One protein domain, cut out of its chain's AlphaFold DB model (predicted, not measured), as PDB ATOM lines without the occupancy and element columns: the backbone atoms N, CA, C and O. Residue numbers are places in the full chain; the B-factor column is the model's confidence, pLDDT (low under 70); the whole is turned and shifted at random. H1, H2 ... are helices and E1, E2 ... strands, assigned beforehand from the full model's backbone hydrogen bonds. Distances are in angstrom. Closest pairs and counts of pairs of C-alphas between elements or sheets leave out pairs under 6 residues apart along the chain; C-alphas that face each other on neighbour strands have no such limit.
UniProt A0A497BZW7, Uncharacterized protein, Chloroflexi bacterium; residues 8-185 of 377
ATOM      1  N   VAL A   8     -31.321  24.433  -8.626       98.31
ATOM      2  CA  VAL A   8     -30.130  24.642  -9.447       98.31
ATOM      3  C   VAL A   8     -30.534  24.496 -10.909       98.31
ATOM      4  O   VAL A   8     -31.113  23.483 -11.295       98.31
ATOM      5  N   ALA A   9     -30.219  25.496 -11.727       98.31
ATOM      6  CA  ALA A   9     -30.425  25.469 -13.169       98.31
ATOM      7  C   ALA A   9     -29.100  25.747 -13.887       98.31
ATOM      8  O   ALA A   9     -28.422  26.728 -13.588       98.31
ATOM      9  N   CYS A  10     -28.720  24.897 -14.843       98.00
ATOM     10  CA  CYS A  10     -27.562  25.148 -15.700       98.00
ATOM     11  C   CYS A  10     -27.966  26.122 -16.814       98.00
ATOM     12  O   CYS A  10     -28.768  25.785 -17.682       98.00
ATOM     13  N   LEU A  11     -27.430  27.341 -16.772       97.56
ATOM     14  CA  LEU A  11     -27.697  28.393 -17.756       97.56
ATOM     15  C   LEU A  11     -26.829  28.237 -19.005       97.56
ATOM     16  O   LEU A  11     -27.271  28.530 -20.112       97.56
ATOM     17  N   ALA A  12     -25.575  27.826 -18.815       97.25
ATOM     18  CA  ALA A  12     -24.616  27.656 -19.895       97.25
ATOM     19  C   ALA A  12     -23.554  26.619 -19.529       97.25
ATOM     20  O   ALA A  12     -23.143  26.505 -18.373       97.25
ATOM     21  N   MET A  13     -23.064  25.912 -20.542       97.31
ATOM     22  CA  MET A  13     -21.953  24.975 -20.435       97.31
ATOM     23  C   MET A  13     -20.997  25.215 -21.602       97.31
ATOM     24  O   MET A  13     -21.431  25.376 -22.740       97.31
ATOM     25  N   MET A  14     -19.704  25.207 -21.304       96.94
ATOM     26  CA  MET A  14     -18.619  25.225 -22.279       96.94
ATOM     27  C   MET A  14     -17.719  24.024 -21.995       96.94
ATOM     28  O   MET A  14     -17.412  23.763 -20.833       96.94
ATOM     29  N   ASP A  15     -17.317  23.281 -23.022       95.81
ATOM     30  CA  ASP A  15     -16.433  22.123 -22.879       95.81
ATOM     31  C   ASP A  15     -15.393  22.127 -23.999       95.81
ATOM     32  O   ASP A  15     -15.671  21.682 -25.103       95.81
ATOM     33  N   GLU A  16     -14.206  22.650 -23.696       94.69
ATOM     34  CA  GLU A  16     -13.084  22.766 -24.644       94.69
ATOM     35  C   GLU A  16     -12.011  21.696 -24.383       94.69
ATOM     36  O   GLU A  16     -10.845  21.823 -24.774       94.69
ATOM     37  N   ARG A  17     -12.354  20.647 -23.620       92.75
ATOM     38  CA  ARG A  17     -11.378  19.646 -23.174       92.75
ATOM     39  C   ARG A  17     -10.768  18.890 -24.352       92.75
ATOM     40  O   ARG A  17      -9.566  18.631 -24.339       92.75
ATOM     41  N   ARG A  18     -11.558  18.542 -25.373       89.19
ATOM     42  CA  ARG A  18     -11.088  17.740 -26.516       89.19
ATOM     43  C   ARG A  18     -10.135  18.545 -27.395       89.19
ATOM     44  O   ARG A  18      -9.065  18.064 -27.762       89.19
ATOM     45  N   GLU A  19     -10.486  19.790 -27.666       89.56
ATOM     46  CA  GLU A  19      -9.702  20.761 -28.420       89.56
ATOM     47  C   GLU A  19      -8.380  21.060 -27.705       89.56
ATOM     48  O   GLU A  19      -7.311  21.007 -28.323       89.56
ATOM     49  N   ALA A  20      -8.426  21.304 -26.389       90.69
ATOM     50  CA  ALA A  20      -7.238  21.528 -25.569       90.69
ATOM     51  C   ALA A  20      -6.321  20.294 -25.537       90.69
ATOM     52  O   ALA A  20      -5.101  20.425 -25.682       90.69
ATOM     53  N   TRP A  21      -6.897  19.096 -25.396       87.50
ATOM     54  CA  TRP A  21      -6.155  17.837 -25.423       87.50
ATOM     55  C   TRP A  21      -5.408  17.657 -26.746       87.50
ATOM     56  O   TRP A  21      -4.180  17.533 -26.738       87.50
ATOM     57  N   ASN A  22      -6.123  17.750 -27.870       86.12
ATOM     58  CA  ASN A  22      -5.562  17.597 -29.213       86.12
ATOM     59  C   ASN A  22      -4.476  18.644 -29.503       86.12
ATOM     60  O   ASN A  22      -3.415  18.314 -30.027       86.12
ATOM     61  N   THR A  23      -4.702  19.897 -29.099       89.31
ATOM     62  CA  THR A  23      -3.726  20.986 -29.275       89.31
ATOM     63  C   THR A  23      -2.438  20.732 -28.490       89.31
ATOM     64  O   THR A  23      -1.345  21.020 -28.974       89.31
ATOM     65  N   SER A  24      -2.543  20.179 -27.278       86.81
ATOM     66  CA  SER A  24      -1.381  19.903 -26.423       86.81
ATOM     67  C   SER A  24      -0.564  18.675 -26.848       86.81
ATOM     68  O   SER A  24       0.567  18.510 -26.383       86.81
ATOM     69  N   ARG A  25      -1.115  17.810 -27.713       82.56
ATOM     70  CA  ARG A  25      -0.498  16.546 -28.150       82.56
ATOM     71  C   ARG A  25      -0.611  16.340 -29.668       82.56
ATOM     72  O   ARG A  25      -1.267  15.397 -30.103       82.56
ATOM     73  N   PRO A  26       0.071  17.167 -30.480       78.06
ATOM     74  CA  PRO A  26      -0.047  17.126 -31.941       78.06
ATOM     75  C   PRO A  26       0.430  15.806 -32.573       78.06
ATOM     76  O   PRO A  26       0.014  15.481 -33.681       78.06
ATOM     77  N   ASP A  27       1.283  15.046 -31.879       81.94
ATOM     78  CA  ASP A  27       1.860  13.793 -32.384       81.94
ATOM     79  C   ASP A  27       1.028  12.541 -32.043       81.94
ATOM     80  O   ASP A  27       1.365  11.445 -32.493       81.94
ATOM     81  N   PHE A  28      -0.035  12.677 -31.241       75.94
ATOM     82  CA  PHE A  28      -0.917  11.560 -30.889       75.94
ATOM     83  C   PHE A  28      -1.899  11.306 -32.034       75.94
ATOM     84  O   PHE A  28      -2.559  12.222 -32.524       75.94
ATOM     85  N   LYS A  29      -2.010  10.049 -32.460       69.06
ATOM     86  CA  LYS A  29      -3.011   9.616 -33.434       69.06
ATOM     87  C   LYS A  29      -4.337   9.348 -32.732       69.06
ATOM     88  O   LYS A  29      -4.392   9.019 -31.545       69.06
ATOM     89  N   GLU A  30      -5.421   9.460 -33.492       65.25
ATOM     90  CA  GLU A  30      -6.749   9.058 -33.039       65.25
ATOM     91  C   GLU A  30      -6.715   7.584 -32.587       65.25
ATOM     92  O   GLU A  30      -6.376   6.698 -33.372       65.25
ATOM     93  N   GLY A  31      -7.002   7.336 -31.303       65.75
ATOM     94  CA  GLY A  31      -6.958   6.006 -30.679       65.75
ATOM     95  C   GLY A  31      -5.735   5.698 -29.801       65.75
ATOM     96  O   GLY A  31      -5.754   4.673 -29.123       65.75
ATOM     97  N   ASP A  32      -4.711   6.560 -29.746       70.69
ATOM     98  CA  ASP A  32      -3.510   6.311 -28.919       70.69
ATOM     99  C   ASP A  32      -3.790   6.400 -27.402       70.69
ATOM    100  O   ASP A  32      -3.141   5.721 -26.607       70.69
ATOM    101  N   LEU A  33      -4.772   7.214 -26.997       68.38
ATOM    102  CA  LEU A  33      -5.336   7.268 -25.644       68.38
ATOM    103  C   LEU A  33      -6.840   7.569 -25.739       68.38
ATOM    104  O   LEU A  33      -7.203   8.545 -26.404       68.38
ATOM    105  N   PRO A  34      -7.718   6.796 -25.074       78.75
ATOM    106  CA  PRO A  34      -9.136   7.125 -25.002       78.75
ATOM    107  C   PRO A  34      -9.311   8.404 -24.178       78.75
ATOM    108  O   PRO A  34      -9.002   8.457 -22.986       78.75
ATOM    109  N   PHE A  35      -9.789   9.461 -24.830       81.56
ATOM    110  CA  PHE A  35     -10.028  10.762 -24.206       81.56
ATOM    111  C   PHE A  35     -10.964  10.641 -22.994       81.56
ATOM    112  O   PHE A  35     -10.762  11.298 -21.978       81.56
ATOM    113  N   GLU A  36     -11.911   9.712 -23.067       84.12
ATOM    114  CA  GLU A  36     -12.894   9.402 -22.034       84.12
ATOM    115  C   GLU A  36     -12.243   8.912 -20.724       84.12
ATOM    116  O   GLU A  36     -12.769   9.150 -19.638       84.12
ATOM    117  N   GLU A  37     -11.076   8.256 -20.782       82.94
ATOM    118  CA  GLU A  37     -10.322   7.894 -19.570       82.94
ATOM    119  C   GLU A  37      -9.636   9.114 -18.955       82.94
ATOM    120  O   GLU A  37      -9.630   9.277 -17.735       82.94
ATOM    121  N   VAL A  38      -9.106  10.006 -19.793       83.19
ATOM    122  CA  VAL A  38      -8.445  11.243 -19.359       83.19
ATOM    123  C   VAL A  38      -9.446  12.191 -18.698       83.19
ATOM    124  O   VAL A  38      -9.130  12.802 -17.677       83.19
ATOM    125  N   GLU A  39     -10.669  12.276 -19.225       86.00
ATOM    126  CA  GLU A  39     -11.762  13.067 -18.646       86.00
ATOM    127  C   GLU A  39     -12.123  12.638 -17.221       86.00
ATOM    128  O   GLU A  39     -12.584  13.457 -16.427       86.00
ATOM    129  N   ARG A  40     -11.890  11.373 -16.863       88.38
ATOM    130  CA  ARG A  40     -12.159  10.860 -15.513       88.38
ATOM    131  C   ARG A  40     -11.068  11.236 -14.516       88.38
ATOM    132  O   ARG A  40     -11.336  11.266 -13.319       88.38
ATOM    133  N   MET A  41      -9.853  11.529 -14.973       88.81
ATOM    134  CA  MET A  41      -8.703  11.769 -14.100       88.81
ATOM    135  C   MET A  41      -8.735  13.147 -13.421       88.81
ATOM    136  O   MET A  41      -9.311  14.110 -13.922       88.81
ATOM    137  N   ASP A  42      -8.035  13.289 -12.295       90.31
ATOM    138  CA  ASP A  42      -7.871  14.584 -11.617       90.31
ATOM    139  C   ASP A  42      -6.798  15.464 -12.293       90.31
ATOM    140  O   ASP A  42      -5.708  15.682 -11.763       90.31
ATOM    141  N   LEU A  43      -7.087  15.939 -13.508       89.88
ATOM    142  CA  LEU A  43      -6.167  16.723 -14.342       89.88
ATOM    143  C   LEU A  43      -6.642  18.165 -14.539       89.88
ATOM    144  O   LEU A  43      -7.837  18.451 -14.534       89.88
ATOM    145  N   SER A  44      -5.700  19.077 -14.807       90.31
ATOM    146  CA  SER A  44      -6.007  20.470 -15.174       90.31
ATOM    147  C   SER A  44      -6.838  20.588 -16.451       90.31
ATOM    148  O   SER A  44      -7.537  21.581 -16.624       90.31
ATOM    149  N   LEU A  45      -6.814  19.568 -17.317       91.44
ATOM    150  CA  LEU A  45      -7.691  19.482 -18.481       91.44
ATOM    151  C   LEU A  45      -9.162  19.626 -18.077       91.44
ATOM    152  O   LEU A  45      -9.902  20.343 -18.734       91.44
ATOM    153  N   ASN A  46      -9.569  19.037 -16.948       91.69
ATOM    154  CA  ASN A  46     -10.945  19.122 -16.466       91.69
ATOM    155  C   ASN A  46     -11.367  20.528 -16.018       91.69
ATOM    156  O   ASN A  46     -12.558  20.770 -15.856       91.69
ATOM    157  N   SER A  47     -10.442  21.484 -15.907       92.88
ATOM    158  CA  SER A  47     -10.796  22.896 -15.732       92.88
ATOM    159  C   SER A  47     -11.244  23.585 -17.034       92.88
ATOM    160  O   SER A  47     -11.759  24.698 -16.982       92.88
ATOM    161  N   MET A  48     -11.089  22.942 -18.201       94.81
ATOM    162  CA  MET A  48     -11.544  23.469 -19.502       94.81
ATOM    163  C   MET A  48     -13.029  23.205 -19.785       94.81
ATOM    164  O   MET A  48     -13.566  23.706 -20.773       94.81
ATOM    165  N   ARG A  49     -13.704  22.439 -18.919       95.88
ATOM    166  CA  ARG A  49     -15.163  22.339 -18.910       95.88
ATOM    167  C   ARG A  49     -15.709  23.233 -17.814       95.88
ATOM    168  O   ARG A  49     -15.351  23.070 -16.652       95.88
ATOM    169  N   VAL A  50     -16.564  24.170 -18.189       97.38
ATOM    170  CA  VAL A  50     -17.059  25.236 -17.324       97.38
ATOM    171  C   VAL A  50     -18.578  25.265 -17.369       97.38
ATOM    172  O   VAL A  50     -19.185  25.169 -18.436       97.38
ATOM    173  N   TYR A  51     -19.189  25.429 -16.203       98.06
ATOM    174  CA  TYR A  51     -20.633  25.505 -16.033       98.06
ATOM    175  C   TYR A  51     -21.018  26.845 -15.438       98.06
ATOM    176  O   TYR A  51     -20.366  27.319 -14.509       98.06
ATOM    177  N   THR A  52     -22.105  27.421 -15.939       98.38
ATOM    178  CA  THR A  52     -22.765  28.574 -15.333       98.38
ATOM    179  C   THR A  52     -24.117  28.147 -14.794       98.38
ATOM    180  O   THR A  52     -24.968  27.697 -15.558       98.38
ATOM    181  N   PHE A  53     -24.316  28.303 -13.490       98.50
ATOM    182  CA  PHE A  53     -25.537  27.934 -12.788       98.50
ATOM    183  C   PHE A  53     -26.266  29.161 -12.259       98.50
ATOM    184  O   PHE A  53     -25.635  30.070 -11.725       98.50
ATOM    185  N   GLU A  54     -27.590  29.140 -12.336       98.12
ATOM    186  CA  GLU A  54     -28.476  29.922 -11.482       98.12
ATOM    187  C   GLU A  54     -28.909  29.048 -10.306       98.12
ATOM    188  O   GLU A  54     -29.299  27.894 -10.491       98.12
ATOM    189  N   ILE A  55     -28.796  29.580  -9.093       97.88
ATOM    190  CA  ILE A  55     -29.068  28.845  -7.863       97.88
ATOM    191  C   ILE A  55     -29.943  29.695  -6.958       97.88
ATOM    192  O   ILE A  55     -29.686  30.886  -6.763       97.88
ATOM    193  N   ARG A  56     -30.941  29.053  -6.352       96.88
ATOM    194  CA  ARG A  56     -31.591  29.542  -5.140       96.88
ATOM    195  C   ARG A  56     -31.267  28.593  -4.002       96.88
ATOM    196  O   ARG A  56     -31.479  27.393  -4.126       96.88
ATOM    197  N   SER A  57     -30.766  29.142  -2.907       96.88
ATOM    198  CA  SER A  57     -30.410  28.391  -1.702       96.88
ATOM    199  C   SER A  57     -30.479  29.300  -0.483       96.88
ATOM    200  O   SER A  57     -30.760  30.495  -0.606       96.88
ATOM    201  N   SER A  58     -30.142  28.773   0.691       95.69
ATOM    202  CA  SER A  58     -29.805  29.608   1.842       95.69
ATOM    203  C   SER A  58     -28.544  30.456   1.595       95.69
ATOM    204  O   SER A  58     -27.703  30.149   0.737       95.69
ATOM    205  N   VAL A  59     -28.383  31.521   2.381       94.38
ATOM    206  CA  VAL A  59     -27.151  32.318   2.441       94.38
ATOM    207  C   VAL A  59     -25.949  31.468   2.876       94.38
ATOM    208  O   VAL A  59     -24.860  31.669   2.336       94.38
ATOM    209  N   LEU A  60     -26.138  30.501   3.780       95.56
ATOM    210  CA  LEU A  60     -25.084  29.587   4.223       95.56
ATOM    211  C   LEU A  60     -24.509  28.779   3.050       95.56
ATOM    212  O   LEU A  60     -23.294  28.761   2.856       95.56
ATOM    213  N   PHE A  61     -25.366  28.164   2.227       96.81
ATOM    214  CA  PHE A  61     -24.916  27.396   1.061       96.81
ATOM    215  C   PHE A  61     -24.237  28.273   0.006       96.81
ATOM    216  O   PHE A  61     -23.214  27.891  -0.567       96.81
ATOM    217  N   ARG A  62     -24.772  29.480  -0.225       94.88
ATOM    218  CA  ARG A  62     -24.155  30.463  -1.125       94.88
ATOM    219  C   ARG A  62     -22.724  30.760  -0.695       94.88
ATOM    220  O   ARG A  62     -21.813  30.716  -1.520       94.88
ATOM    221  N   ASP A  63     -22.531  31.081   0.580       94.00
ATOM    222  CA  ASP A  63     -21.220  31.458   1.099       94.00
ATOM    223  C   ASP A  63     -20.260  30.256   1.149       94.00
ATOM    224  O   ASP A  63     -19.071  30.411   0.862       94.00
ATOM    225  N   LEU A  64     -20.774  29.041   1.376       94.56
ATOM    226  CA  LEU A  64     -20.010  27.803   1.210       94.56
ATOM    227  C   LEU A  64     -19.471  27.669  -0.223       94.56
ATOM    228  O   LEU A  64     -18.270  27.484  -0.415       94.56
ATOM    229  N   ILE A  65     -20.317  27.842  -1.242       94.38
ATOM    230  CA  ILE A  65     -19.891  27.782  -2.650       94.38
ATOM    231  C   ILE A  65     -18.940  28.932  -3.009       94.38
ATOM    232  O   ILE A  65     -17.967  28.737  -3.737       94.38
ATOM    233  N   PHE A  66     -19.171  30.140  -2.497       92.88
ATOM    234  CA  PHE A  66     -18.309  31.288  -2.797       92.88
ATOM    235  C   PHE A  66     -16.908  31.161  -2.179       92.88
ATOM    236  O   PHE A  66     -16.014  31.929  -2.540       92.88
ATOM    237  N   SER A  67     -16.679  30.188  -1.292       91.88
ATOM    238  CA  SER A  67     -15.339  29.843  -0.799       91.88
ATOM    239  C   SER A  67     -14.504  29.018  -1.788       91.88
ATOM    240  O   SER A  67     -13.286  28.928  -1.645       91.88
ATOM    241  N   LEU A  68     -15.126  28.453  -2.827       92.25
ATOM    242  CA  LEU A  68     -14.449  27.617  -3.817       92.25
ATOM    243  C   LEU A  68     -13.603  28.439  -4.788       92.25
ATOM    244  O   LEU A  68     -13.872  29.616  -5.022       92.25
ATOM    245  N   ARG A  69     -12.577  27.833  -5.391       89.12
ATOM    246  CA  ARG A  69     -11.750  28.463  -6.433       89.12
ATOM    247  C   ARG A  69     -11.315  27.428  -7.487       89.12
ATOM    248  O   ARG A  69     -10.952  26.327  -7.081       89.12
ATOM    249  N   PRO A  70     -11.242  27.799  -8.782       89.75
ATOM    250  CA  PRO A  70     -11.748  29.043  -9.372       89.75
ATOM    251  C   PRO A  70     -13.284  29.126  -9.357       89.75
ATOM    252  O   PRO A  70     -13.978  28.144  -9.599       89.75
ATOM    253  N   ILE A  71     -13.808  30.322  -9.083       90.56
ATOM    254  CA  ILE A  71     -15.236  30.634  -9.188       90.56
ATOM    255  C   ILE A  71     -15.413  32.087  -9.621       90.56
ATOM    256  O   ILE A  71     -14.655  32.975  -9.217       90.56
ATOM    257  N   GLN A  72     -16.435  32.340 -10.426       90.12
ATOM    258  CA  GLN A  72     -16.980  33.670 -10.657       90.12
ATOM    259  C   GLN A  72     -18.419  33.659 -10.165       90.12
ATOM    260  O   GLN A  72     -19.144  32.711 -10.429       90.12
ATOM    261  N   GLY A  73     -18.832  34.670  -9.409       89.44
ATOM    262  CA  GLY A  73     -20.153  34.668  -8.793       89.44
ATOM    263  C   GLY A  73     -20.757  36.055  -8.749       89.44
ATOM    264  O   GLY A  73     -20.060  37.044  -8.513       89.44
ATOM    265  N   TRP A  74     -22.068  36.117  -8.940       87.00
ATOM    266  CA  TRP A  74     -22.862  37.318  -8.751       87.00
ATOM    267  C   TRP A  74     -24.120  36.968  -7.969       87.00
ATOM    268  O   TRP A  74     -24.883  36.097  -8.367       87.00
ATOM    269  N   ALA A  75     -24.339  37.640  -6.843       83.31
ATOM    270  CA  ALA A  75     -25.505  37.411  -6.001       83.31
ATOM    271  C   ALA A  75     -26.440  38.612  -6.040       83.31
ATOM    272  O   ALA A  75     -25.985  39.760  -6.088       83.31
ATOM    273  N   GLN A  76     -27.745  38.351  -5.961       78.25
ATOM    274  CA  GLN A  76     -28.729  39.413  -5.844       78.25
ATOM    275  C   GLN A  76     -28.441  40.249  -4.592       78.25
ATOM    276  O   GLN A  76     -28.377  39.747  -3.466       78.25
ATOM    277  N   SER A  77     -28.271  41.557  -4.788       67.69
ATOM    278  CA  SER A  77     -28.088  42.468  -3.671       67.69
ATOM    279  C   SER A  77     -29.404  42.620  -2.930       67.69
ATOM    280  O   SER A  77     -30.355  43.253  -3.386       67.69
ATOM    281  N   THR A  78     -29.434  42.112  -1.712       64.44
ATOM    282  CA  THR A  78     -30.541  42.372  -0.800       64.44
ATOM    283  C   THR A  78     -30.571  43.841  -0.355       64.44
ATOM    284  O   THR A  78     -31.463  44.177   0.407       64.44
ATOM    285  N   ARG A  79     -29.613  44.717  -0.732       60.88
ATOM    286  CA  ARG A  79     -29.670  46.175  -0.463       60.88
ATOM    287  C   ARG A  79     -30.604  46.917  -1.420       60.88
ATOM    288  O   ARG A  79     -31.052  48.003  -1.079       60.88
ATOM    289  N   SER A  80     -30.892  46.351  -2.589       63.09
ATOM    290  CA  SER A  80     -31.768  46.965  -3.594       63.09
ATOM    291  C   SER A  80     -33.172  46.362  -3.626       63.09
ATOM    292  O   SER A  80     -34.089  47.003  -4.124       63.09
ATOM    293  N   ALA A  81     -33.363  45.153  -3.090       72.00
ATOM    294  CA  ALA A  81     -34.692  44.553  -2.966       72.00
ATOM    295  C   ALA A  81     -35.546  45.301  -1.918       72.00
ATOM    296  O   ALA A  81     -34.984  45.871  -0.982       72.00
ATOM    297  N   PRO A  82     -36.880  45.315  -2.014       79.25
ATOM    298  CA  PRO A  82     -37.740  45.637  -0.872       79.25
ATOM    299  C   PRO A  82     -37.406  44.756   0.351       79.25
ATOM    300  O   PRO A  82     -36.857  43.670   0.193       79.25
ATOM    301  N   LEU A  83     -37.675  45.232   1.570       83.69
ATOM    302  CA  LEU A  83     -37.571  44.425   2.795       83.69
ATOM    303  C   LEU A  83     -38.984  44.046   3.239       83.69
ATOM    304  O   LEU A  83     -39.603  44.773   4.004       83.69
ATOM    305  N   ASN A  84     -39.518  42.955   2.695       87.25
ATOM    306  CA  ASN A  84     -40.859  42.460   3.019       87.25
ATOM    307  C   ASN A  84     -40.938  40.927   2.865       87.25
ATOM    308  O   ASN A  84     -40.022  40.298   2.336       87.25
ATOM    309  N   ARG A  85     -42.053  40.315   3.284       87.69
ATOM    310  CA  ARG A  85     -42.265  38.851   3.207       87.69
ATOM    311  C   ARG A  85     -42.384  38.290   1.782       87.69
ATOM    312  O   ARG A  85     -42.273  37.081   1.576       87.69
ATOM    313  N   GLU A  86     -42.585  39.138   0.778       84.38
ATOM    314  CA  GLU A  86     -42.556  38.722  -0.632       84.38
ATOM    315  C   GLU A  86     -41.132  38.549  -1.163       84.38
ATOM    316  O   GLU A  86     -40.931  37.908  -2.186       84.38
ATOM    317  N   THR A  87     -40.144  39.137  -0.491       83.19
ATOM    318  CA  THR A  87     -38.747  39.178  -0.949       83.19
ATOM    319  C   THR A  87     -37.785  38.494   0.015       83.19
ATOM    320  O   THR A  87     -36.685  38.119  -0.387       83.19
ATOM    321  N   LEU A  88     -38.193  38.306   1.272       88.62
ATOM    322  CA  LEU A  88     -37.407  37.670   2.323       88.62
ATOM    323  C   LEU A  88     -38.176  36.497   2.921       88.62
ATOM    324  O   LEU A  88     -39.205  36.676   3.574       88.62
ATOM    325  N   ARG A  89     -37.642  35.297   2.697       92.12
ATOM    326  CA  ARG A  89     -38.149  34.037   3.247       92.12
ATOM    327  C   ARG A  89     -36.986  33.120   3.575       92.12
ATOM    328  O   ARG A  89     -35.900  33.274   3.010       92.12
ATOM    329  N   LEU A  90     -37.227  32.147   4.441       93.81
ATOM    330  CA  LEU A  90     -36.282  31.061   4.664       93.81
ATOM    331  C   LEU A  90     -36.175  30.168   3.425       93.81
ATOM    332  O   LEU A  90     -37.142  29.996   2.673       93.81
ATOM    333  N   SER A  91     -34.991  29.589   3.229       95.31
ATOM    334  CA  SER A  91     -34.858  28.414   2.367       95.31
ATOM    335  C   SER A  91     -35.653  27.261   2.981       95.31
ATOM    336  O   SER A  91     -35.630  27.085   4.201       95.31
ATOM    337  N   SER A  92     -36.356  26.467   2.173       95.06
ATOM    338  CA  SER A  92     -37.213  25.393   2.694       95.06
ATOM    339  C   SER A  92     -36.439  24.283   3.413       95.06
ATOM    340  O   SER A  92     -37.002  23.604   4.265       95.06
ATOM    341  N   GLU A  93     -35.128  24.166   3.188       93.06
ATOM    342  CA  GLU A  93     -34.243  23.278   3.960       93.06
ATOM    343  C   GLU A  93     -34.109  23.657   5.449       93.06
ATOM    344  O   GLU A  93     -33.661  22.847   6.255       93.06
ATOM    345  N   PHE A  94     -34.508  24.881   5.812       94.38
ATOM    346  CA  PHE A  94     -34.575  25.387   7.183       94.38
ATOM    347  C   PHE A  94     -36.027  25.627   7.623       94.38
ATOM    348  O   PHE A  94     -36.283  26.396   8.547       94.38
ATOM    349  N   ALA A  95     -37.001  24.975   6.974       90.62
ATOM    350  CA  ALA A  95     -38.424  25.174   7.253       90.62
ATOM    351  C   ALA A  95     -38.873  24.725   8.660       90.62
ATOM    352  O   ALA A  95     -40.018  24.943   9.046       90.62
ATOM    353  N   HIS A  96     -38.009  24.076   9.432       88.19
ATOM    354  CA  HIS A  96     -38.262  23.728  10.829       88.19
ATOM    355  C   HIS A  96     -37.814  24.812  11.816       88.19
ATOM    356  O   HIS A  96     -38.129  24.698  12.997       88.19
ATOM    357  N   ASN A  97     -37.080  25.839  11.374       89.69
ATOM    358  CA  ASN A  97     -36.530  26.858  12.265       89.69
ATOM    359  C   ASN A  97     -37.481  28.058  12.419       89.69
ATOM    360  O   ASN A  97     -37.352  29.076  11.739       89.69
ATOM    361  N   GLU A  98     -38.452  27.928  13.325       91.12
ATOM    362  CA  GLU A  98     -39.434  28.981  13.623       91.12
ATOM    363  C   GLU A  98     -38.790  30.264  14.183       91.12
ATOM    364  O   GLU A  98     -39.308  31.360  13.964       91.12
ATOM    365  N   GLU A  99     -37.647  30.152  14.870       91.50
ATOM    366  CA  GLU A  99     -36.935  31.309  15.426       91.50
ATOM    367  C   GLU A  99     -36.350  32.193  14.318       91.50
ATOM    368  O   GLU A  99     -36.458  33.422  14.369       91.50
ATOM    369  N   ASP A 100     -35.776  31.578  13.286       91.81
ATOM    370  CA  ASP A 100     -35.225  32.307  12.144       91.81
ATOM    371  C   ASP A 100     -36.315  33.053  11.366       91.81
ATOM    372  O   ASP A 100     -36.088  34.167  10.886       91.81
ATOM    373  N   ASP A 101     -37.516  32.480  11.274       91.56
ATOM    374  CA  ASP A 101     -38.655  33.137  10.636       91.56
ATOM    375  C   ASP A 101     -39.135  34.348  11.441       91.56
ATOM    376  O   ASP A 101     -39.383  35.415  10.875       91.56
ATOM    377  N   ALA A 102     -39.174  34.225  12.772       92.69
ATOM    378  CA  ALA A 102     -39.511  35.331  13.663       92.69
ATOM    379  C   ALA A 102     -38.494  36.486  13.569       92.69
ATOM    380  O   ALA A 102     -38.884  37.656  13.606       92.69
ATOM    381  N   LYS A 103     -37.201  36.189  13.367       92.31
ATOM    382  CA  LYS A 103     -36.159  37.212  13.138       92.31
ATOM    383  C   LYS A 103     -36.387  38.009  11.848       92.31
ATOM    384  O   LYS A 103     -36.030  39.189  11.790       92.31
ATOM    385  N   ILE A 104     -36.997  37.411  10.819       91.94
ATOM    386  CA  ILE A 104     -37.391  38.141   9.601       91.94
ATOM    387  C   ILE A 104     -38.482  39.167   9.929       91.94
ATOM    388  O   ILE A 104     -38.356  40.323   9.518       91.94
ATOM    389  N   ASP A 105     -39.513  38.776  10.684       93.12
ATOM    390  CA  ASP A 105     -40.580  39.694  11.106       93.12
ATOM    391  C   ASP A 105     -40.052  40.825  11.986       93.12
ATOM    392  O   ASP A 105     -40.389  41.990  11.764       93.12
ATOM    393  N   GLU A 106     -39.176  40.509  12.943       93.69
ATOM    394  CA  GLU A 106     -38.544  41.517  13.795       93.69
ATOM    395  C   GLU A 106     -37.752  42.530  12.957       93.69
ATOM    396  O   GLU A 106     -37.870  43.743  13.153       93.69
ATOM    397  N   MET A 107     -36.968  42.051  11.986       92.38
ATOM    398  CA  MET A 107     -36.189  42.911  11.098       92.38
ATOM    399  C   MET A 107     -37.086  43.861  10.299       92.38
ATOM    400  O   MET A 107     -36.792  45.059  10.234       92.38
ATOM    401  N   ILE A 108     -38.184  43.350   9.730       92.31
ATOM    402  CA  ILE A 108     -39.152  44.153   8.973       92.31
ATOM    403  C   ILE A 108     -39.790  45.208   9.884       92.31
ATOM    404  O   ILE A 108     -39.761  46.390   9.548       92.31
ATOM    405  N   ALA A 109     -40.269  44.819  11.068       93.69
ATOM    406  CA  ALA A 109     -40.899  45.742  12.011       93.69
ATOM    407  C   ALA A 109     -39.946  46.866  12.457       93.69
ATOM    408  O   ALA A 109     -40.334  48.033  12.529       93.69
ATOM    409  N   ARG A 110     -38.671  46.547  12.713       93.38
ATOM    410  CA  ARG A 110     -37.652  47.546  13.076       93.38
ATOM    411  C   ARG A 110     -37.302  48.472  11.915       93.38
ATOM    412  O   ARG A 110     -37.066  49.661  12.131       93.38
ATOM    413  N   PHE A 111     -37.286  47.952  10.688       89.69
ATOM    414  CA  PHE A 111     -37.106  48.772   9.493       89.69
ATOM    415  C   PHE A 111     -38.273  49.752   9.307       89.69
ATOM    416  O   PHE A 111     -38.045  50.941   9.087       89.69
ATOM    417  N   GLU A 112     -39.513  49.281   9.462       90.88
ATOM    418  CA  GLU A 112     -40.725  50.109   9.391       90.88
ATOM    419  C   GLU A 112     -40.787  51.163  10.508       90.88
ATOM    420  O   GLU A 112     -41.284  52.266  10.289       90.88
ATOM    421  N   ALA A 113     -40.204  50.872  11.675       92.62
ATOM    422  CA  ALA A 113     -40.030  51.828  12.769       92.62
ATOM    423  C   ALA A 113     -38.947  52.902  12.508       92.62
ATOM    424  O   ALA A 113     -38.730  53.772  13.352       92.62
ATOM    425  N   GLY A 114     -38.271  52.865  11.353       85.56
ATOM    426  CA  GLY A 114     -37.303  53.876  10.925       85.56
ATOM    427  C   GLY A 114     -35.846  53.571  11.278       85.56
ATOM    428  O   GLY A 114     -34.994  54.452  11.136       85.56
ATOM    429  N   GLU A 115     -35.516  52.353  11.727       84.81
ATOM    430  CA  GLU A 115     -34.118  51.998  11.968       84.81
ATOM    431  C   GLU A 115     -33.317  51.852  10.658       84.81
ATOM    432  O   GLU A 115     -33.829  51.339   9.657       84.81
ATOM    433  N   PRO A 116     -32.024  52.241  10.649       80.06
ATOM    434  CA  PRO A 116     -31.181  52.107   9.471       80.06
ATOM    435  C   PRO A 116     -31.120  50.669   8.953       80.06
ATOM    436  O   PRO A 116     -30.842  49.722   9.692       80.06
ATOM    437  N   ARG A 117     -31.293  50.526   7.637       80.25
ATOM    438  CA  ARG A 117     -31.328  49.242   6.928       80.25
ATOM    439  C   ARG A 117     -30.154  48.313   7.250       80.25
ATOM    440  O   ARG A 117     -30.357  47.125   7.475       80.25
ATOM    441  N   ASP A 118     -28.929  48.833   7.251       75.88
ATOM    442  CA  ASP A 118     -27.734  48.016   7.506       75.88
ATOM    443  C   ASP A 118     -27.694  47.481   8.951       75.88
ATOM    444  O   ASP A 118     -27.179  46.389   9.178       75.88
ATOM    445  N   LYS A 119     -28.308  48.191   9.910       79.56
ATOM    446  CA  LYS A 119     -28.402  47.768  11.313       79.56
ATOM    447  C   LYS A 119     -29.399  46.624  11.489       79.56
ATOM    448  O   LYS A 119     -29.051  45.595  12.058       79.56
ATOM    449  N   VAL A 120     -30.620  46.784  10.976       86.06
ATOM    450  CA  VAL A 120     -31.686  45.774  11.132       86.06
ATOM    451  C   VAL A 120     -31.364  44.483  10.386       86.06
ATOM    452  O   VAL A 120     -31.633  43.397  10.885       86.06
ATOM    453  N   ARG A 121     -30.683  44.566   9.237       83.31
ATOM    454  CA  ARG A 121     -30.251  43.385   8.476       83.31
ATOM    455  C   ARG A 121     -29.273  42.477   9.215       83.31
ATOM    456  O   ARG A 121     -29.144  41.323   8.822       83.31
ATOM    457  N   GLY A 122     -28.593  42.975  10.249       83.69
ATOM    458  CA  GLY A 122     -27.763  42.141  11.115       83.69
ATOM    459  C   GLY A 122     -28.544  40.998  11.772       83.69
ATOM    460  O   GLY A 122     -27.942  39.968  12.052       83.69
ATOM    461  N   LEU A 123     -29.865  41.154  11.939       87.50
ATOM    462  CA  LEU A 123     -30.770  40.137  12.486       87.50
ATOM    463  C   LEU A 123     -31.030  38.961  11.540       87.50
ATOM    464  O   LEU A 123     -31.483  37.913  11.984       87.50
ATOM    465  N   LEU A 124     -30.800  39.131  10.234       90.81
ATOM    466  CA  LEU A 124     -31.091  38.076   9.269       90.81
ATOM    467  C   LEU A 124     -30.148  36.895   9.475       90.81
ATOM    468  O   LEU A 124     -28.931  37.066   9.523       90.81
ATOM    469  N   THR A 125     -30.708  35.698   9.511       92.81
ATOM    470  CA  THR A 125     -29.975  34.439   9.643       92.81
ATOM    471  C   THR A 125     -29.345  33.995   8.327       92.81
ATOM    472  O   THR A 125     -29.664  34.506   7.245       92.81
ATOM    473  N   LEU A 126     -28.410  33.046   8.402       94.12
ATOM    474  CA  LEU A 126     -27.814  32.437   7.209       94.12
ATOM    475  C   LEU A 126     -28.770  31.457   6.501       94.12
ATOM    476  O   LEU A 126     -28.500  31.056   5.370       94.12
ATOM    477  N   SER A 127     -29.903  31.116   7.117       95.00
ATOM    478  CA  SER A 127     -30.971  30.281   6.549       95.00
ATOM    479  C   SER A 127     -31.877  31.019   5.552       95.00
ATOM    480  O   SER A 127     -32.613  30.382   4.791       95.00
ATOM    481  N   VAL A 128     -31.808  32.356   5.499       93.50
ATOM    482  CA  VAL A 128     -32.570  33.176   4.543       93.50
ATOM    483  C   VAL A 128     -32.220  32.793   3.106       93.50
ATOM    484  O   VAL A 128     -31.050  32.634   2.755       93.50
ATOM    485  N   SER A 129     -33.240  32.674   2.259       93.88
ATOM    486  CA  SER A 129     -33.095  32.325   0.850       93.88
ATOM    487  C   SER A 129     -32.496  33.473   0.030       93.88
ATOM    488  O   SER A 129     -32.774  34.654   0.252       93.88
ATOM    489  N   THR A 130     -31.671  33.133  -0.953       92.88
ATOM    490  CA  THR A 130     -31.029  34.074  -1.868       92.88
ATOM    491  C   THR A 130     -30.858  33.447  -3.247       92.88
ATOM    492  O   THR A 130     -30.694  32.235  -3.366       92.88
ATOM    493  N   ILE A 131     -30.903  34.278  -4.291       93.75
ATOM    494  CA  ILE A 131     -30.660  33.872  -5.678       93.75
ATOM    495  C   ILE A 131     -29.320  34.438  -6.137       93.75
ATOM    496  O   ILE A 131     -28.983  35.599  -5.865       93.75
ATOM    497  N   TYR A 132     -28.549  33.614  -6.832       95.06
ATOM    498  CA  TYR A 132     -27.239  33.980  -7.336       95.06
ATOM    499  C   TYR A 132     -26.849  33.131  -8.543       95.06
ATOM    500  O   TYR A 132     -27.362  32.036  -8.764       95.06
ATOM    501  N   THR A 133     -25.914  33.658  -9.320       96.31
ATOM    502  CA  THR A 133     -25.316  32.987 -10.467       96.31
ATOM    503  C   THR A 133     -23.859  32.695 -10.161       96.31
ATOM    504  O   THR A 133     -23.156  33.560  -9.629       96.31
ATOM    505  N   ILE A 134     -23.396  31.499 -10.508       96.06
ATOM    506  CA  ILE A 134     -21.985  31.125 -10.420       96.06
ATOM    507  C   ILE A 134     -21.499  30.523 -11.720       96.06
ATOM    508  O   ILE A 134     -22.230  29.794 -12.378       96.06
ATOM    509  N   THR A 135     -20.234  30.759 -12.026       96.75
ATOM    510  CA  THR A 135     -19.479  30.046 -13.040       96.75
ATOM    511  C   THR A 135     -18.310  29.344 -12.365       96.75
ATOM    512  O   THR A 135     -17.490  29.994 -11.713       96.75
ATOM    513  N   LEU A 136     -18.235  28.022 -12.505       96.25
ATOM    514  CA  LEU A 136     -17.133  27.209 -11.993       96.25
ATOM    515  C   LEU A 136     -16.755  26.108 -12.977       96.25
ATOM    516  O   LEU A 136     -17.554  25.706 -13.825       96.25
ATOM    517  N   ASP A 137     -15.528  25.621 -12.847       96.50
ATOM    518  CA  ASP A 137     -15.047  24.525 -13.672       96.50
ATOM    519  C   ASP A 137     -15.501  23.147 -13.154       96.50
ATOM    520  O   ASP A 137     -15.932  22.981 -12.007       96.50
ATOM    521  N   HIS A 138     -15.434  22.146 -14.031       96.25
ATOM    522  CA  HIS A 138     -15.884  20.788 -13.754       96.25
ATOM    523  C   HIS A 138     -15.096  20.128 -12.628       96.25
ATOM    524  O   HIS A 138     -15.680  19.427 -11.801       96.25
ATOM    525  N   ARG A 139     -13.788  20.375 -12.552       95.62
ATOM    526  CA  ARG A 139     -12.935  19.822 -11.500       95.62
ATOM    527  C   ARG A 139     -13.358  20.344 -10.122       95.62
ATOM    528  O   ARG A 139     -13.515  19.552  -9.196       95.62
ATOM    529  N   VAL A 140     -13.609  21.646  -9.997       96.12
ATOM    530  CA  VAL A 140     -14.120  22.269  -8.767       96.12
ATOM    531  C   VAL A 140     -15.496  21.721  -8.416       96.12
ATOM    532  O   VAL A 140     -15.722  21.378  -7.257       96.12
ATOM    533  N   LEU A 141     -16.399  21.590  -9.395       97.69
ATOM    534  CA  LEU A 141     -17.742  21.063  -9.154       97.69
ATOM    535  C   LEU A 141     -17.685  19.629  -8.622       97.69
ATOM    536  O   LEU A 141     -18.259  19.340  -7.578       97.69
ATOM    537  N   MET A 142     -16.958  18.732  -9.290       97.62
ATOM    538  CA  MET A 142     -16.852  17.333  -8.862       97.62
ATOM    539  C   MET A 142     -16.224  17.214  -7.472       97.62
ATOM    540  O   MET A 142     -16.727  16.477  -6.624       97.62
ATOM    541  N   GLY A 143     -15.163  17.977  -7.205       97.44
ATOM    542  CA  GLY A 143     -14.529  18.011  -5.892       97.44
ATOM    543  C   GLY A 143     -15.435  18.574  -4.789       97.44
ATOM    544  O   GLY A 143     -15.427  18.072  -3.659       97.44
ATOM    545  N   PHE A 144     -16.268  19.569  -5.111       97.88
ATOM    546  CA  PHE A 144     -17.289  20.114  -4.215       97.88
ATOM    547  C   PHE A 144     -18.345  19.065  -3.878       97.88
ATOM    548  O   PHE A 144     -18.578  18.780  -2.706       97.88
ATOM    549  N   LEU A 145     -18.922  18.430  -4.897       98.25
ATOM    550  CA  LEU A 145     -19.954  17.412  -4.730       98.25
ATOM    551  C   LEU A 145     -19.457  16.210  -3.922       98.25
ATOM    552  O   LEU A 145     -20.165  15.731  -3.040       98.25
ATOM    553  N   LYS A 146     -18.218  15.768  -4.155       98.19
ATOM    554  CA  LYS A 146     -17.588  14.710  -3.350       98.19
ATOM    555  C   LYS A 146     -17.376  15.129  -1.901       98.19
ATOM    556  O   LYS A 146     -17.576  14.321  -1.006       98.19
ATOM    557  N   SER A 147     -17.039  16.397  -1.669       98.19
ATOM    558  CA  SER A 147     -16.930  16.937  -0.311       98.19
ATOM    559  C   SER A 147     -18.274  16.956   0.406       98.19
ATOM    560  O   SER A 147     -18.329  16.614   1.580       98.19
ATOM    561  N   LEU A 148     -19.360  17.314  -0.289       97.94
ATOM    562  CA  LEU A 148     -20.703  17.227   0.285       97.94
ATOM    563  C   LEU A 148     -21.061  15.777   0.614       97.94
ATOM    564  O   LEU A 148     -21.510  15.516   1.722       97.94
ATOM    565  N   LEU A 149     -20.825  14.839  -0.309       98.12
ATOM    566  CA  LEU A 149     -21.126  13.421  -0.095       98.12
ATOM    567  C   LEU A 149     -20.380  12.851   1.120       98.12
ATOM    568  O   LEU A 149     -20.952  12.071   1.873       98.12
ATOM    569  N   GLU A 150     -19.124  13.246   1.312       98.06
ATOM    570  CA  GLU A 150     -18.299  12.800   2.434       98.06
ATOM    571  C   GLU A 150     -18.707  13.442   3.767       98.06
ATOM    572  O   GLU A 150     -18.854  12.742   4.766       98.06
ATOM    573  N   LEU A 151     -18.900  14.766   3.792       97.75
ATOM    574  CA  LEU A 151     -19.145  15.510   5.031       97.75
ATOM    575  C   LEU A 151     -20.609  15.473   5.482       97.75
ATOM    576  O   LEU A 151     -20.883  15.506   6.680       97.75
ATOM    577  N   ASN A 152     -21.552  15.468   4.538       98.00
ATOM    578  CA  ASN A 152     -22.986  15.482   4.811       98.00
ATOM    579  C   ASN A 152     -23.789  14.868   3.640       98.00
ATOM    580  O   ASN A 152     -24.234  15.589   2.738       98.00
ATOM    581  N   PRO A 153     -24.042  13.544   3.669       97.56
ATOM    582  CA  PRO A 153     -24.790  12.846   2.623       97.56
ATOM    583  C   PRO A 153     -26.193  13.406   2.357       97.56
ATOM    584  O   PRO A 153     -26.651  13.359   1.220       97.56
ATOM    585  N   ILE A 154     -26.863  13.969   3.370       97.00
ATOM    586  CA  ILE A 154     -28.199  14.571   3.225       97.00
ATOM    587  C   ILE A 154     -28.101  15.877   2.424       97.00
ATOM    588  O   ILE A 154     -28.908  16.139   1.533       97.00
ATOM    589  N   LEU A 155     -27.078  16.692   2.697       96.56
ATOM    590  CA  LEU A 155     -26.822  17.908   1.928       96.56
ATOM    591  C   LEU A 155     -26.442  17.585   0.475       96.56
ATOM    592  O   LEU A 155     -26.850  18.300  -0.442       96.56
ATOM    593  N   PHE A 156     -25.707  16.492   0.250       98.12
ATOM    594  CA  PHE A 156     -25.448  15.973  -1.093       98.12
ATOM    595  C   PHE A 156     -26.719  15.464  -1.785       98.12
ATOM    596  O   PHE A 156     -26.921  15.753  -2.963       98.12
ATOM    597  N   GLU A 157     -27.584  14.736  -1.083       97.62
ATOM    598  CA  GLU A 157     -28.862  14.272  -1.629       97.62
ATOM    599  C   GLU A 157     -29.724  15.448  -2.096       97.62
ATOM    600  O   GLU A 157     -30.291  15.400  -3.182       97.62
ATOM    601  N   MET A 158     -29.738  16.540  -1.332       95.62
ATOM    602  CA  MET A 158     -30.472  17.749  -1.688       95.62
ATOM    603  C   MET A 158     -29.805  18.524  -2.830       95.62
ATOM    604  O   MET A 158     -30.366  18.640  -3.914       95.62
ATOM    605  N   TYR A 159     -28.602  19.060  -2.615       98.00
ATOM    606  CA  TYR A 159     -27.968  19.957  -3.583       98.00
ATOM    607  C   TYR A 159     -27.147  19.222  -4.629       98.00
ATOM    608  O   TYR A 159     -27.152  19.596  -5.803       98.00
ATOM    609  N   GLY A 160     -26.424  18.181  -4.225       97.94
ATOM    610  CA  GLY A 160     -25.560  17.441  -5.134       97.94
ATOM    611  C   GLY A 160     -26.340  16.783  -6.262       97.94
ATOM    612  O   GLY A 160     -25.952  16.916  -7.422       97.94
ATOM    613  N   GLN A 161     -27.491  16.182  -5.959       97.88
ATOM    614  CA  GLN A 161     -28.371  15.639  -6.993       97.88
ATOM    615  C   GLN A 161     -28.933  16.729  -7.916       97.88
ATOM    616  O   GLN A 161     -28.968  16.518  -9.124       97.88
ATOM    617  N   MET A 162     -29.295  17.909  -7.394       98.31
ATOM    618  CA  MET A 162     -29.747  19.032  -8.229       98.31
ATOM    619  C   MET A 162     -28.662  19.489  -9.215       98.31
ATOM    620  O   MET A 162     -28.951  19.684 -10.394       98.31
ATOM    621  N   PHE A 163     -27.405  19.604  -8.769       98.56
ATOM    622  CA  PHE A 163     -26.283  19.925  -9.659       98.56
ATOM    623  C   PHE A 163     -26.065  18.852 -10.726       98.56
ATOM    624  O   PHE A 163     -25.906  19.188 -11.898       98.56
ATOM    625  N   LEU A 164     -26.055  17.573 -10.335       98.44
ATOM    626  CA  LEU A 164     -25.833  16.463 -11.265       98.44
ATOM    627  C   LEU A 164     -26.959  16.352 -12.291       98.44
ATOM    628  O   LEU A 164     -26.676  16.191 -13.475       98.44
ATOM    629  N   ALA A 165     -28.213  16.505 -11.869       98.25
ATOM    630  CA  ALA A 165     -29.358  16.531 -12.768       98.25
ATOM    631  C   ALA A 165     -29.282  17.708 -13.756       98.25
ATOM    632  O   ALA A 165     -29.553  17.528 -14.940       98.25
ATOM    633  N   ALA A 166     -28.852  18.890 -13.302       98.12
ATOM    634  CA  ALA A 166     -28.761  20.084 -14.142       98.12
ATOM    635  C   ALA A 166     -27.720  19.983 -15.276       98.12
ATOM    636  O   ALA A 166     -27.802  20.748 -16.236       98.12
ATOM    637  N   ILE A 167     -26.743  19.072 -15.177       97.44
ATOM    638  CA  ILE A 167     -25.670  18.903 -16.176       97.44
ATOM    639  C   ILE A 167     -25.603  17.502 -16.791       97.44
ATOM    640  O   ILE A 167     -24.628  17.213 -17.485       97.44
ATOM    641  N   ASP A 168     -26.574  16.635 -16.492       96.44
ATOM    642  CA  ASP A 168     -26.527  15.199 -16.809       96.44
ATOM    643  C   ASP A 168     -25.201  14.540 -16.356       96.44
ATOM    644  O   ASP A 168     -24.490  13.863 -17.095       96.44
ATOM    645  N   GLY A 169     -24.798  14.846 -15.119       95.81
ATOM    646  CA  GLY A 169     -23.441  14.622 -14.610       95.81
ATOM    647  C   GLY A 169     -23.234  13.344 -13.806       95.81
ATOM    648  O   GLY A 169     -22.136  13.148 -13.288       95.81
ATOM    649  N   TYR A 170     -24.251  12.493 -13.645       96.88
ATOM    650  CA  TYR A 170     -24.181  11.337 -12.741       96.88
ATOM    651  C   TYR A 170     -23.074  10.343 -13.117       96.88
ATOM    652  O   TYR A 170     -22.328   9.905 -12.240       96.88
ATOM    653  N   ASP A 171     -22.929  10.009 -14.402       94.88
ATOM    654  CA  ASP A 171     -21.857   9.111 -14.859       94.88
ATOM    655  C   ASP A 171     -20.474   9.726 -14.617       94.88
ATOM    656  O   ASP A 171     -19.587   9.090 -14.043       94.88
ATOM    657  N   ALA A 172     -20.314  11.008 -14.962       93.44
ATOM    658  CA  ALA A 172     -19.072  11.737 -14.736       93.44
ATOM    659  C   ALA A 172     -18.700  11.776 -13.245       93.44
ATOM    660  O   ALA A 172     -17.548  11.539 -12.893       93.44
ATOM    661  N   PHE A 173     -19.665  12.006 -12.354       96.88
ATOM    662  CA  PHE A 173     -19.435  12.009 -10.911       96.88
ATOM    663  C   PHE A 173     -18.965  10.649 -10.388       96.88
ATOM    664  O   PHE A 173     -17.971  10.581  -9.660       96.88
ATOM    665  N   ASN A 174     -19.648   9.574 -10.791       95.75
ATOM    666  CA  ASN A 174     -19.357   8.212 -10.340       95.75
ATOM    667  C   ASN A 174     -18.029   7.672 -10.885       95.75
ATOM    668  O   ASN A 174     -17.383   6.855 -10.230       95.75
ATOM    669  N   THR A 175     -17.625   8.107 -12.078       93.94
ATOM    670  CA  THR A 175     -16.398   7.631 -12.734       93.94
ATOM    671  C   THR A 175     -15.189   8.541 -12.511       93.94
ATOM    672  O   THR A 175     -14.058   8.116 -12.747       93.94
ATOM    673  N   SER A 176     -15.396   9.773 -12.037       93.50
ATOM    674  CA  SER A 176     -14.327  10.737 -11.775       93.50
ATOM    675  C   SER A 176     -13.403  10.291 -10.637       93.50
ATOM    676  O   SER A 176     -13.856   9.834  -9.588       93.50
ATOM    677  N   THR A 177     -12.102  10.551 -10.768       94.81
ATOM    678  CA  THR A 177     -11.084  10.377  -9.720       94.81
ATOM    679  C   THR A 177     -10.726  11.687  -9.008       94.81
ATOM    680  O   THR A 177      -9.816  11.692  -8.176       94.81
ATOM    681  N   VAL A 178     -11.403  12.798  -9.332       94.44
ATOM    682  CA  VAL A 178     -11.217  14.102  -8.666       94.44
ATOM    683  C   VAL A 178     -11.386  13.935  -7.157       94.44
ATOM    684  O   VAL A 178     -12.310  13.252  -6.717       94.44
ATOM    685  N   GLN A 179     -10.494  14.521  -6.367       95.06
ATOM    686  CA  GLN A 179     -10.544  14.391  -4.913       95.06
ATOM    687  C   GLN A 179     -11.496  15.423  -4.280       95.06
ATOM    688  O   GLN A 179     -11.717  16.492  -4.859       95.06
ATOM    689  N   PRO A 180     -12.058  15.132  -3.094       96.75
ATOM    690  CA  PRO A 180     -12.765  16.121  -2.286       96.75
ATOM    691  C   PRO A 180     -11.907  17.371  -2.046       96.75
ATOM    692  O   PRO A 180     -10.713  17.281  -1.759       96.75
ATOM    693  N   ILE A 181     -12.514  18.554  -2.148       95.44
ATOM    694  CA  ILE A 181     -11.822  19.840  -1.980       95.44
ATOM    695  C   ILE A 181     -11.848  20.376  -0.553       95.44
ATOM    696  O   ILE A 181     -11.025  21.239  -0.247       95.44
ATOM    697  N   HIS A 182     -12.740  19.883   0.317       95.19
ATOM    698  CA  HIS A 182     -12.882  20.389   1.688       95.19
ATOM    699  C   HIS A 182     -11.555  20.504   2.474       95.19
ATOM    700  O   HIS A 182     -11.364  21.552   3.098       95.19
ATOM    701  N   PRO A 183     -10.565  19.583   2.367       93.94
ATOM    702  CA  PRO A 183      -9.306  19.718   3.109       93.94
ATOM    703  C   PRO A 183      -8.481  20.945   2.690       93.94
ATOM    704  O   PRO A 183      -7.629  21.425   3.436       93.94
ATOM    705  N   PHE A 184      -8.715  21.478   1.485       92.12
ATOM    706  CA  PHE A 184      -7.993  22.631   0.940       92.12
ATOM    707  C   PHE A 184      -8.672  23.975   1.221       92.12
ATOM    708  O   PHE A 184      -8.026  25.018   1.045       92.12
ATOM    709  N   VAL A 185      -9.944  23.955   1.626       92.50
ATOM    710  CA  VAL A 185     -10.782  25.139   1.898       92.50
ATOM    711  C   VAL A 185     -11.141  25.290   3.381       92.50
ATOM    712  O   VAL A 185     -11.517  26.385   3.801       92.50
TER     713      VAL A 185
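Overview. This is residues 8 to 185 of the 377 residues of an uncharacterized protein of Chloroflexi bacterium (UniProt A0A497BZW7). The model is a long rod: a twisted wall of four strands, with H4, H7 and H8 over one face, runs between two end pieces. At one end is the helical hairpin of H5 and H6; at the other are the short helices H1, H2 and H3, with residues 23 to 29 sticking out. The printed part has 178 residues with ten named helices and four named strands, along the chain E1 H1 H2 H3 E2 H4 E3 H5 H6 E4 H7 H8 H9 H10. The sheet has the order E1 - E2 - E4 - E3, all antiparallel, and the class is mixed, helices and strands. The whole is loose, with a radius of gyration of the C-alphas of 20.2 A, and spans 73 by 30 by 26 A.

Along the chain. Find C-alpha 8 at (-30.130, 24.642, -9.447); from there E1, residues 8 to 15, runs 19.3 A and bends by 64 degrees at residue 11. Next come H1, residues 17 to 24, H2, residues 35 to 40, and H3, residues 44 to 48. E2, residues 49 to 58, is 26.4 A long and bends by 59 degrees at residue 54. H4, residues 59 to 66, and E3, residues 71 to 75, follow. Find C-alpha 98 at (-39.434, 28.981, 13.623), where H5, residues 98 to 112, begins its 21.6 A; H6 is residues 117 to 123. E4, residues 129 to 137, is 24.4 A long and bends by 53 degrees at residue 132. H7, residues 138 to 151, measures 19.8 A and H8, residues 153 to 166, 18.7 A. H9 is residues 170 to 175, and H10, residues 182 to 185, ends with C-alpha 185 at (-10.782, 25.139, 1.898).

Arrangement. Start at edge strand E1, antiparallel to E2 at 168 degrees, with N 11 and O 52 at 2.8 A, within hydrogen-bond range. E2 and E4 are antiparallel at 165 degrees, with N 53 and O 134 at 2.8 A; E4 and edge strand E3 at 159 degrees, with N 135 and O 72 at 2.7 A. E2, H4 and E3 form a split strand-helix-strand unit, two strands running the same way with E4 between them, and its crossover is right-handed. H4, H7 and H8 are on the same face of the sheet, giving two layers, helices over strands. H4 comes closest to E4 at the C-alphas of Val 59 and Thr 130, 6.1 A. H8 lies over E1 and E2 at a height of 10.7 A over the sheet, slantwise to the strands, at 41 degrees to E2 on the local plane. H7 stands up from the sheet, its line rising 59 degrees. The hairpin of H7 and H8 touches at the C-alphas of Leu 148 and Phe 156, 5.1 A, at a shallow tilt of 24 degrees, opposite ways. H9 is close to H7 but not clearly touching, Met 142 and Phe 173 having the closest C-alphas, 6.3 A; likewise H10 and H7, with Ser 147 and His 182 at 5.7 A. Look next at H3, which only grazes the sheet with residues 46 to 48 and touches H1, the C-alphas of Arg 17 and Met 48 being closest at 5.3 A. H2 is close to H1 but not clearly touching, Arg 18 and Phe 35 having the closest C-alphas, 7.4 A. The hairpin of H5 and H6, not on the sheet, touches at the C-alphas of Met 107 and Val 120, 5.3 A, at a shallow tilt of 18 degrees, opposite ways. Every O i to N i+4 pair is within hydrogen-bond range in H1, H4, H5, H7 and H9; H2 has 1 of 2, H8 8 of 10, H3 0 of 1 beside 2 of 2 O i to N i+3 pairs, H6 1 of 3 beside 2 of 4, and H10 is too short for an i+4 pair.

Size, cuts and confidence. Look for the two C-alphas farthest apart at Lys 29 and Ala 113, 72.7 A. The printed part has no cut. The link from E3 to H5, residues 76 to 97, is long. The mean pLDDT of the printed part is 90.9; residues 29 to 31, 33 and 77 to 80 are under 70.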